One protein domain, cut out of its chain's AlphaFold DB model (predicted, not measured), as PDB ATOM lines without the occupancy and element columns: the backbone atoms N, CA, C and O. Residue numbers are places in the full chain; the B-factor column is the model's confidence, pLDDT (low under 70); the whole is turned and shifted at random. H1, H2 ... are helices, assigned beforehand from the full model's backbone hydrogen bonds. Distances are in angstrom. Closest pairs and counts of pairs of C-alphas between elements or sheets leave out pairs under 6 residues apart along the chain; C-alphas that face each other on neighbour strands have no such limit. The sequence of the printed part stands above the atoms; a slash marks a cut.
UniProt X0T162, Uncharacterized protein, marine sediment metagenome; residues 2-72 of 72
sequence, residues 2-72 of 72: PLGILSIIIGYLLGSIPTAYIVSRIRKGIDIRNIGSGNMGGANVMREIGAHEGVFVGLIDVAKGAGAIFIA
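Overview. This is residues 2 to 72 of the 72 residues of an uncharacterized protein of marine sediment metagenome (UniProt X0T162). What does the model look like at first sight? It is a rod of helices laid lengthwise: H1 and H2 follow one another along one flank of the long helix H4, which runs the opposite way. The short helix H3 folds back on the first part of H4, and the long loop of residues 29 to 41 lies at that same end of the rod. What is it made of, and how large is it? The printed part has 71 residues with four named helices, H1, H2, H3 and H4 in chain order, and no named strand; its class is all helix. It is only just loose, close to compact, with a radius of gyration of the C-alphas of 13.6 A and spans of 42 by 19 by 18 A.

Along the chain. Where does the first helix lie? H1 is residues 2 to 15, from C-alpha 2 at (-27.832, 48.167, 26.961) to C-alpha 15, 20.1 A away. Which helices follow? H2 is residues 19 to 28, 14.0 A from first to last C-alpha, and H3 is residues 42 to 48, 10.0 A long, beginning with C-alpha 42 at (-40.718, 20.645, 11.791). Where is the longest helix? H4 is residues 51 to 71, 30.4 A long, and ends with C-alpha 71 at (-30.495, 35.142, 27.591).

Arrangement. Which helix is the hub? H4 touches the three others, each at a shallow tilt and running opposite ways. H1 stands at 2 degrees to it, with Gly 11 and Ala 68 as the closest C-alphas, 4.5 A apart. How do H2 and H3 meet H4? H2 touches residues 53 to 61 of H4 alone, at 25 degrees, the closest C-alphas being those of Ala 20 and Val 57, 5.8 A apart. H3 touches residues 51 to 58 of H4 alone, at 18 degrees, and forms a helical hairpin with it; the C-alphas of Met 46 and Gly 54 are closest, at 3.8 A. What of the other pairs? H2 and H3 only just touch, with 3 pairs of C-alphas within 8 A, while H1 is apart from H2 and from H3. Are the helix backbones complete? In H1, H2, H3 and H4 every O i to N i+4 pair is within hydrogen-bond range.

Size, cuts and confidence. What are the farthest points? The C-alphas of Pro 2 and Lys 28 are the two farthest apart, at 42.5 A. How are the helices joined? The printed part has no cut; the links H1 to H2 and H3 to H4 are tight, and the link H2 to H3, 13 residues, is long. Where is confidence low? No printed residue is under 70, and the mean pLDDT of the printed part is 96.1.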
ATOM      1  N   PRO A   2     -28.618  48.789  28.043       76.19
ATOM      2  CA  PRO A   2     -27.832  48.167  26.961       76.19
ATOM      3  C   PRO A   2     -27.891  46.627  26.938       76.19
ATOM      4  O   PRO A   2     -27.953  46.039  25.865       76.19
ATOM      5  N   LEU A   3     -27.959  45.979  28.108       85.12
ATOM      6  CA  LEU A   3     -28.089  44.516  28.220       85.12
ATOM      7  C   LEU A   3     -29.372  43.986  27.561       85.12
ATOM      8  O   LEU A   3     -29.307  43.023  26.813       85.12
ATOM      9  N   GLY A   4     -30.508  44.666  27.743       89.94
ATOM     10  CA  GLY A   4     -31.775  44.247  27.128       89.94
ATOM     11  C   GLY A   4     -31.760  44.320  25.598       89.94
ATOM     12  O   GLY A   4     -32.277  43.430  24.934       89.94
ATOM     13  N   ILE A   5     -31.110  45.341  25.022       93.38
ATOM     14  CA  ILE A   5     -30.928  45.438  23.562       93.38
ATOM     15  C   ILE A   5     -30.060  44.278  23.064       93.38
ATOM     16  O   ILE A   5     -30.383  43.661  22.050       93.38
ATOM     17  N   LEU A   6     -28.988  43.951  23.791       93.44
ATOM     18  CA  LEU A   6     -28.120  42.831  23.445       93.44
ATOM     19  C   LEU A   6     -28.876  41.493  23.491       93.44
ATOM     20  O   LEU A   6     -28.762  40.713  22.549       93.44
ATOM     21  N   SER A   7     -29.702  41.256  24.514       93.19
ATOM     22  CA  SER A   7     -30.525  40.045  24.614       93.19
ATOM     23  C   SER A   7     -31.526  39.920  23.460       93.19
ATOM     24  O   SER A   7     -31.672  38.834  22.901       93.19
ATOM     25  N   ILE A   8     -32.149  41.025  23.028       94.56
ATOM     26  CA  ILE A   8     -33.037  41.037  21.850       94.56
ATOM     27  C   ILE A   8     -32.267  40.653  20.583       94.56
ATOM     28  O   ILE A   8     -32.734  39.811  19.813       94.56
ATOM     29  N   ILE A   9     -31.088  41.243  20.364       96.00
ATOM     30  CA  ILE A   9     -30.263  40.953  19.183       96.00
ATOM     31  C   ILE A   9     -29.857  39.478  19.171       96.00
ATOM     32  O   ILE A   9     -30.024  38.804  18.156       96.00
ATOM     33  N   ILE A  10     -29.362  38.955  20.295       95.06
ATOM     34  CA  ILE A  10     -28.930  37.558  20.383       95.06
ATOM     35  C   ILE A  10     -30.120  36.613  20.186       95.06
ATOM     36  O   ILE A  10     -30.017  35.667  19.406       95.06
ATOM     37  N   GLY A  11     -31.264  36.887  20.820       96.00
ATOM     38  CA  GLY A  11     -32.482  36.094  20.648       96.00
ATOM     39  C   GLY A  11     -32.967  36.072  19.196       96.00
ATOM     40  O   GLY A  11     -33.302  35.010  18.670       96.00
ATOM     41  N   TYR A  12     -32.930  37.220  18.512       95.81
ATOM     42  CA  TYR A  12     -33.285  37.313  17.096       95.81
ATOM     43  C   TYR A  12     -32.341  36.492  16.210       95.81
ATOM     44  O   TYR A  12     -32.803  35.723  15.365       95.81
ATOM     45  N   LEU A  13     -31.025  36.615  16.412       96.69
ATOM     46  CA  LEU A  13     -30.034  35.863  15.640       96.69
ATOM     47  C   LEU A  13     -30.164  34.352  15.869       96.69
ATOM     48  O   LEU A  13     -30.142  33.586  14.908       96.69
ATOM     49  N   LEU A  14     -30.370  33.932  17.119       96.06
ATOM     50  CA  LEU A  14     -30.573  32.531  17.487       96.06
ATOM     51  C   LEU A  14     -31.859  31.962  16.861       96.06
ATOM     52  O   LEU A  14     -31.855  30.867  16.300       96.06
ATOM     53  N   GLY A  15     -32.958  32.721  16.904       95.00
ATOM     54  CA  GLY A  15     -34.237  32.344  16.297       95.00
ATOM     55  C   GLY A  15     -34.199  32.262  14.767       95.00
ATOM     56  O   GLY A  15     -34.889  31.423  14.180       95.00
ATOM     57  N   SER A  16     -33.362  33.093  14.135       96.44
ATOM     58  CA  SER A  16     -33.244  33.230  12.676       96.44
ATOM     59  C   SER A  16     -32.479  32.094  11.992       96.44
ATOM     60  O   SER A  16     -32.394  32.076  10.765       96.44
ATOM     61  N   ILE A  17     -31.934  31.133  12.745       97.00
ATOM     62  CA  ILE A  17     -31.260  29.963  12.176       97.00
ATOM     63  C   ILE A  17     -32.291  29.122  11.395       97.00
ATOM     64  O   ILE A  17     -33.247  28.615  11.992       97.00
ATOM     65  N   PRO A  18     -32.130  28.942  10.066       97.06
ATOM     66  CA  PRO A  18     -33.147  28.316   9.226       97.06
ATOM     67  C   PRO A  18     -33.016  26.782   9.237       97.06
ATOM     68  O   PRO A  18     -32.742  26.156   8.211       97.06
ATOM     69  N   THR A  19     -33.210  26.157  10.402       98.12
ATOM     70  CA  THR A  19     -32.960  24.721  10.635       98.12
ATOM     71  C   THR A  19     -33.703  23.819   9.648       98.12
ATOM     72  O   THR A  19     -33.099  22.924   9.059       98.12
ATOM     73  N   ALA A  20     -34.991  24.081   9.397       97.94
ATOM     74  CA  ALA A  20     -35.800  23.305   8.454       97.94
ATOM     75  C   ALA A  20     -35.226  23.329   7.026       97.94
ATOM     76  O   ALA A  20     -35.178  22.296   6.356       97.94
ATOM     77  N   TYR A  21     -34.759  24.494   6.570       98.31
ATOM     78  CA  TYR A  21     -34.141  24.653   5.253       98.31
ATOM     79  C   TYR A  21     -32.804  23.910   5.179       98.31
ATOM     80  O   TYR A  21     -32.584  23.140   4.245       98.31
ATOM     81  N   ILE A  22     -31.940  24.086   6.185       98.25
ATOM     82  CA  ILE A  22     -30.621  23.442   6.246       98.25
ATOM     83  C   ILE A  22     -30.768  21.917   6.221       98.25
ATOM     84  O   ILE A  22     -30.151  21.256   5.385       98.25
ATOM     85  N   VAL A  23     -31.624  21.356   7.079       98.19
ATOM     86  CA  VAL A  23     -31.849  19.904   7.151       98.19
ATOM     87  C   VAL A  23     -32.392  19.373   5.827       98.19
ATOM     88  O   VAL A  23     -31.880  18.383   5.312       98.19
ATOM     89  N   SER A  24     -33.369  20.051   5.226       97.94
ATOM     90  CA  SER A  24     -33.965  19.615   3.956       97.94
ATOM     91  C   SER A  24     -32.957  19.631   2.802       97.94
ATOM     92  O   SER A  24     -32.900  18.682   2.012       97.94
ATOM     93  N   ARG A  25     -32.092  20.655   2.750       97.88
ATOM     94  CA  ARG A  25     -31.013  20.755   1.759       97.88
ATOM     95  C   ARG A  25     -29.947  19.685   1.953       97.88
ATOM     96  O   ARG A  25     -29.549  19.075   0.971       97.88
ATOM     97  N   ILE A  26     -29.514  19.420   3.185       98.06
ATOM     98  CA  ILE A  26     -28.495  18.394   3.459       98.06
ATOM     99  C   ILE A  26     -29.041  16.988   3.188       98.06
ATOM    100  O   ILE A  26     -28.328  16.143   2.656       98.06
ATOM    101  N   ARG A  27     -30.300  16.721   3.551       97.44
ATOM    102  CA  ARG A  27     -30.870  15.369   3.486       97.44
ATOM    103  C   ARG A  27     -31.357  14.966   2.105       97.44
ATOM    104  O   ARG A  27     -31.189  13.811   1.734       97.44
ATOM    105  N   LYS A  28     -31.983  15.884   1.363       95.44
ATOM    106  CA  LYS A  28     -32.574  15.576   0.049       95.44
ATOM    107  C   LYS A  28     -32.150  16.531  -1.068       95.44
ATOM    108  O   LYS A  28     -32.542  16.321  -2.207       95.44
ATOM    109  N   GLY A  29     -31.382  17.585  -0.780       96.56
ATOM    110  CA  GLY A  29     -31.037  18.613  -1.772       96.56
ATOM    111  C   GLY A  29     -32.187  19.565  -2.120       96.56
ATOM    112  O   GLY A  29     -32.042  20.411  -3.001       96.56
ATOM    113  N   ILE A  30     -33.324  19.464  -1.425       94.88
ATOM    114  CA  ILE A  30     -34.558  20.179  -1.769       94.88
ATOM    115  C   ILE A  30     -34.717  21.418  -0.887       94.88
ATOM    116  O   ILE A  30     -34.341  21.428   0.287       94.88
ATOM    117  N   ASP A  31     -35.276  22.480  -1.461       97.50
ATOM    118  CA  ASP A  31     -35.732  23.640  -0.701       97.50
ATOM    119  C   ASP A  31     -37.109  23.359  -0.081       97.50
ATOM    120  O   ASP A  31     -38.101  23.213  -0.798       97.50
ATOM    121  N   ILE A  32     -37.170  23.308   1.254       97.81
ATOM    122  CA  ILE A  32     -38.398  23.016   2.014       97.81
ATOM    123  C   ILE A  32     -39.528  24.021   1.762       97.81
ATOM    124  O   ILE A  32     -40.693  23.711   1.997       97.81
ATOM    125  N   ARG A  33     -39.196  25.226   1.282       97.56
ATOM    126  CA  ARG A  33     -40.166  26.289   0.980       97.56
ATOM    127  C   ARG A  33     -40.968  26.011  -0.290       97.56
ATOM    128  O   ARG A  33     -42.033  26.588  -0.468       97.56
ATOM    129  N   ASN A  34     -40.473  25.116  -1.145       97.81
ATOM    130  CA  ASN A  34     -41.074  24.793  -2.438       97.81
ATOM    131  C   ASN A  34     -41.847  23.462  -2.428       97.81
ATOM    132  O   ASN A  34     -42.288  23.018  -3.484       97.81
ATOM    133  N   ILE A  35     -41.982  22.803  -1.270       96.88
ATOM    134  CA  ILE A  35     -42.628  21.488  -1.137       96.88
ATOM    135  C   ILE A  35     -43.598  21.445   0.048       96.88
ATOM    136  O   ILE A  35     -43.476  22.217   1.009       96.88
ATOM    137  N   GLY A  36     -44.558  20.520  -0.010       95.81
ATOM    138  CA  GLY A  36     -45.591  20.355   1.009       95.81
ATOM    139  C   GLY A  36     -46.385  21.635   1.241       95.81
ATOM    140  O   GLY A  36     -46.913  22.238   0.310       95.81
ATOM    141  N   SER A  37     -46.447  22.080   2.499       97.00
ATOM    142  CA  SER A  37     -47.129  23.328   2.860       97.00
ATOM    143  C   SER A  37     -46.280  24.587   2.646       97.00
ATOM    144  O   SER A  37     -46.731  25.672   2.996       97.00
ATOM    145  N   GLY A  38     -45.024  24.451   2.204       95.88
ATOM    146  CA  GLY A  38     -44.058  25.550   2.070       95.88
ATOM    147  C   GLY A  38     -43.559  26.155   3.393       95.88
ATOM    148  O   GLY A  38     -42.732  27.065   3.387       95.88
ATOM    149  N   ASN A  39     -44.015  25.650   4.546       96.88
ATOM    150  CA  ASN A  39     -43.625  26.181   5.855       96.88
ATOM    151  C   ASN A  39     -42.221  25.705   6.259       96.88
ATOM    152  O   ASN A  39     -41.886  24.528   6.125       96.88
ATOM    153  N   MET A  40     -41.428  26.597   6.859       94.88
ATOM    154  CA  MET A  40     -40.089  26.297   7.395       94.88
ATOM    155  C   MET A  40     -40.135  25.754   8.832       94.88
ATOM    156  O   MET A  40     -39.399  26.215   9.697       94.88
ATOM    157  N   GLY A  41     -41.018  24.791   9.098       96.06
ATOM    158  CA  GLY A  41     -41.187  24.196  10.427       96.06
ATOM    159  C   GLY A  41     -41.072  22.674  10.418       96.06
ATOM    160  O   GLY A  41     -41.215  22.028   9.375       96.06
ATOM    161  N   GLY A  42     -40.885  22.092  11.607       97.88
ATOM    162  CA  GLY A  42     -40.718  20.645  11.791       97.88
ATOM    163  C   GLY A  42     -41.854  19.799  11.207       97.88
ATOM    164  O   GLY A  42     -41.591  18.742  10.650       97.88
ATOM    165  N   ALA A  43     -43.103  20.277  11.224       98.12
ATOM    166  CA  ALA A  43     -44.241  19.540  10.663       98.12
ATOM    167  C   ALA A  43     -44.206  19.410   9.127       98.12
ATOM    168  O   ALA A  43     -44.702  18.425   8.581       98.12
ATOM    169  N   ASN A  44     -43.652  20.394   8.409       98.25
ATOM    170  CA  ASN A  44     -43.470  20.273   6.958       98.25
ATOM    171  C   ASN A  44     -42.292  19.337   6.658       98.25
ATOM    172  O   ASN A  44     -42.414  18.427   5.848       98.25
ATOM    173  N   VAL A  45     -41.192  19.475   7.406       98.44
ATOM    174  CA  VAL A  45     -40.032  18.574   7.306       98.44
ATOM    175  C   VAL A  45     -40.418  17.123   7.613       98.44
ATOM    176  O   VAL A  45     -39.995  16.217   6.904       98.44
ATOM    177  N   MET A  46     -41.271  16.894   8.611       98.50
ATOM    178  CA  MET A  46     -41.774  15.569   8.978       98.50
ATOM    179  C   MET A  46     -42.497  14.879   7.819       98.50
ATOM    180  O   MET A  46     -42.287  13.691   7.591       98.50
ATOM    181  N   ARG A  47     -43.339  15.631   7.099       98.19
ATOM    182  CA  ARG A  47     -44.155  15.124   5.989       98.19
ATOM    183  C   ARG A  47     -43.347  14.941   4.706       98.19
ATOM    184  O   ARG A  47     -43.476  13.913   4.054       98.19
ATOM    185  N   GLU A  48     -42.495  15.906   4.372       98.06
ATOM    186  CA  GLU A  48     -41.826  15.959   3.064       98.06
ATOM    187  C   GLU A  48     -40.409  15.354   3.071       98.06
ATOM    188  O   GLU A  48     -39.924  14.813   2.069       98.06
ATOM    189  N   ILE A  49     -39.707  15.419   4.207       97.50
ATOM    190  CA  ILE A  49     -38.327  14.932   4.343       97.50
ATOM    191  C   ILE A  49     -38.298  13.600   5.088       97.50
ATOM    192  O   ILE A  49     -37.833  12.614   4.513       97.50
ATOM    193  N   GLY A  50     -38.820  13.555   6.313       98.00
ATOM    194  CA  GLY A  50     -38.850  12.350   7.137       98.00
ATOM    195  C   GLY A  50     -39.156  12.631   8.608       98.00
ATOM    196  O   GLY A  50     -38.938  13.734   9.112       98.00
ATOM    197  N   ALA A  51     -39.669  11.617   9.314       98.12
ATOM    198  CA  ALA A  51     -40.111  11.755  10.701       98.12
ATOM    199  C   ALA A  51     -38.977  12.147  11.658       98.12
ATOM    200  O   ALA A  51     -39.152  13.046  12.481       98.12
ATOM    201  N   HIS A  52     -37.806  11.525  11.511       98.31
ATOM    202  CA  HIS A  52     -36.635  11.839  12.327       98.31
ATOM    203  C   HIS A  52     -36.157  13.278  12.103       98.31
ATOM    204  O   HIS A  52     -35.881  13.995  13.062       98.31
ATOM    205  N   GLU A  53     -36.118  13.727  10.850       98.25
ATOM    206  CA  GLU A  53     -35.746  15.088  10.470       98.25
ATOM    207  C   GLU A  53     -36.739  16.111  11.021       98.25
ATOM    208  O   GLU A  53     -36.334  17.150  11.539       98.25
ATOM    209  N   GLY A  54     -38.037  15.809  10.957       98.44
ATOM    210  CA  GLY A  54     -39.087  16.661  11.501       98.44
ATOM    211  C   GLY A  54     -38.991  16.833  13.016       98.44
ATOM    212  O   GLY A  54     -39.061  17.961  13.506       98.44
ATOM    213  N   VAL A  55     -38.777  15.735  13.754       98.62
ATOM    214  CA  VAL A  55     -38.560  15.774  15.212       98.62
ATOM    215  C   VAL A  55     -37.293  16.555  15.550       98.62
ATOM    216  O   VAL A  55     -37.329  17.418  16.422       98.62
ATOM    217  N   PHE A  56     -36.193  16.310  14.836       98.50
ATOM    218  CA  PHE A  56     -34.940  17.033  15.042       98.50
ATOM    219  C   PHE A  56     -35.113  18.547  14.853       98.50
ATOM    220  O   PHE A  56     -34.732  19.321  15.728       98.50
ATOM    221  N   VAL A  57     -35.743  18.976  13.754       98.31
ATOM    222  CA  VAL A  57     -36.029  20.398  13.501       98.31
ATOM    223  C   VAL A  57     -36.896  20.983  14.613       98.31
ATOM    224  O   VAL A  57     -36.575  22.051  15.127       98.31
ATOM    225  N   GLY A  58     -37.945  20.269  15.033       98.38
ATOM    226  CA  GLY A  58     -38.806  20.701  16.136       98.38
ATOM    227  C   GLY A  58     -38.049  20.886  17.454       98.38
ATOM    228  O   GLY A  58     -38.219  21.907  18.115       98.38
ATOM    229  N   LEU A  59     -37.171  19.946  17.817       98.50
ATOM    230  CA  LEU A  59     -36.353  20.045  19.030       98.50
ATOM    231  C   LEU A  59     -35.405  21.247  18.988       98.50
ATOM    232  O   LEU A  59     -35.302  21.972  19.974       98.50
ATOM    233  N   ILE A  60     -34.750  21.494  17.851       98.25
ATOM    234  CA  ILE A  60     -33.869  22.656  17.682       98.25
ATOM    235  C   ILE A  60     -34.663  23.969  17.737       98.25
ATOM    236  O   ILE A  60     -34.216  24.924  18.371       98.25
ATOM    237  N   ASP A  61     -35.851  24.021  17.128       97.38
ATOM    238  CA  ASP A  61     -36.709  25.210  17.147       97.38
ATOM    239  C   ASP A  61     -37.275  25.521  18.545       97.38
ATOM    240  O   ASP A  61     -37.442  26.688  18.904       97.38
ATOM    241  N   VAL A  62     -37.517  24.499  19.369       97.81
ATOM    242  CA  VAL A  62     -37.844  24.686  20.791       97.81
ATOM    243  C   VAL A  62     -36.608  25.135  21.572       97.81
ATOM    244  O   VAL A  62     -36.687  26.086  22.350       97.81
ATOM    245  N   ALA A  63     -35.453  24.505  21.341       97.75
ATOM    246  CA  ALA A  63     -34.212  24.820  22.044       97.75
ATOM    247  C   ALA A  63     -33.745  26.261  21.796       97.75
ATOM    248  O   ALA A  63     -33.339  26.937  22.739       97.75
ATOM    249  N   LYS A  64     -33.854  26.774  20.563       95.94
ATOM    250  CA  LYS A  64     -33.532  28.179  20.255       95.94
ATOM    251  C   LYS A  64     -34.472  29.154  20.973       95.94
ATOM    252  O   LYS A  64     -34.017  30.177  21.474       95.94
ATOM    253  N   GLY A  65     -35.764  28.823  21.069       95.12
ATOM    254  CA  GLY A  65     -36.746  29.633  21.792       95.12
ATOM    255  C   GLY A  65     -36.459  29.667  23.291       95.12
ATOM    256  O   GLY A  65     -36.390  30.739  23.885       95.12
ATOM    257  N   ALA A  66     -36.201  28.501  23.888       97.00
ATOM    258  CA  ALA A  66     -35.787  28.396  25.284       97.00
ATOM    259  C   ALA A  66     -34.472  29.148  25.542       97.00
ATOM    260  O   ALA A  66     -34.376  29.910  26.499       97.00
ATOM    261  N   GLY A  67     -33.481  28.998  24.658       95.56
ATOM    262  CA  GLY A  67     -32.208  29.713  24.730       95.56
ATOM    263  C   GLY A  67     -32.376  31.232  24.703       95.56
ATOM    264  O   GLY A  67     -31.733  31.922  25.486       95.56
ATOM    265  N   ALA A  68     -33.280  31.759  23.872       94.44
ATOM    266  CA  ALA A  68     -33.583  33.189  23.849       94.44
ATOM    267  C   ALA A  68     -34.165  33.685  25.186       94.44
ATOM    268  O   ALA A  68     -33.803  34.769  25.631       94.44
ATOM    269  N   ILE A  69     -35.008  32.882  25.849       93.56
ATOM    270  CA  ILE A  69     -35.555  33.205  27.177       93.56
ATOM    271  C   ILE A  69     -34.456  33.191  28.243       93.56
ATOM    272  O   ILE A  69     -34.423  34.081  29.077       93.56
ATOM    273  N   PHE A  70     -33.533  32.224  28.207       93.56
ATOM    274  CA  PHE A  70     -32.415  32.169  29.160       93.56
ATOM    275  C   PHE A  70     -31.432  33.346  29.035       93.56
ATOM    276  O   PHE A  70     -30.697  33.622  29.980       93.56
ATOM    277  N   ILE A  71     -31.379  33.999  27.872       89.94
ATOM    278  CA  ILE A  71     -30.495  35.142  27.591       89.94
ATOM    279  C   ILE A  71     -31.151  36.484  27.973       89.94
ATOM    280  O   ILE A  71     -30.447  37.486  28.136       89.94
ATOM    281  N   ALA A  72     -32.482  36.523  28.068       86.44
ATOM    282  CA  ALA A  72     -33.260  37.713  28.409       86.44
ATOM    283  C   ALA A  72     -33.250  37.997  29.917       86.44
ATOM    284  O   ALA A  72     -33.125  39.196  30.261       86.44
TER     285      ALA A  72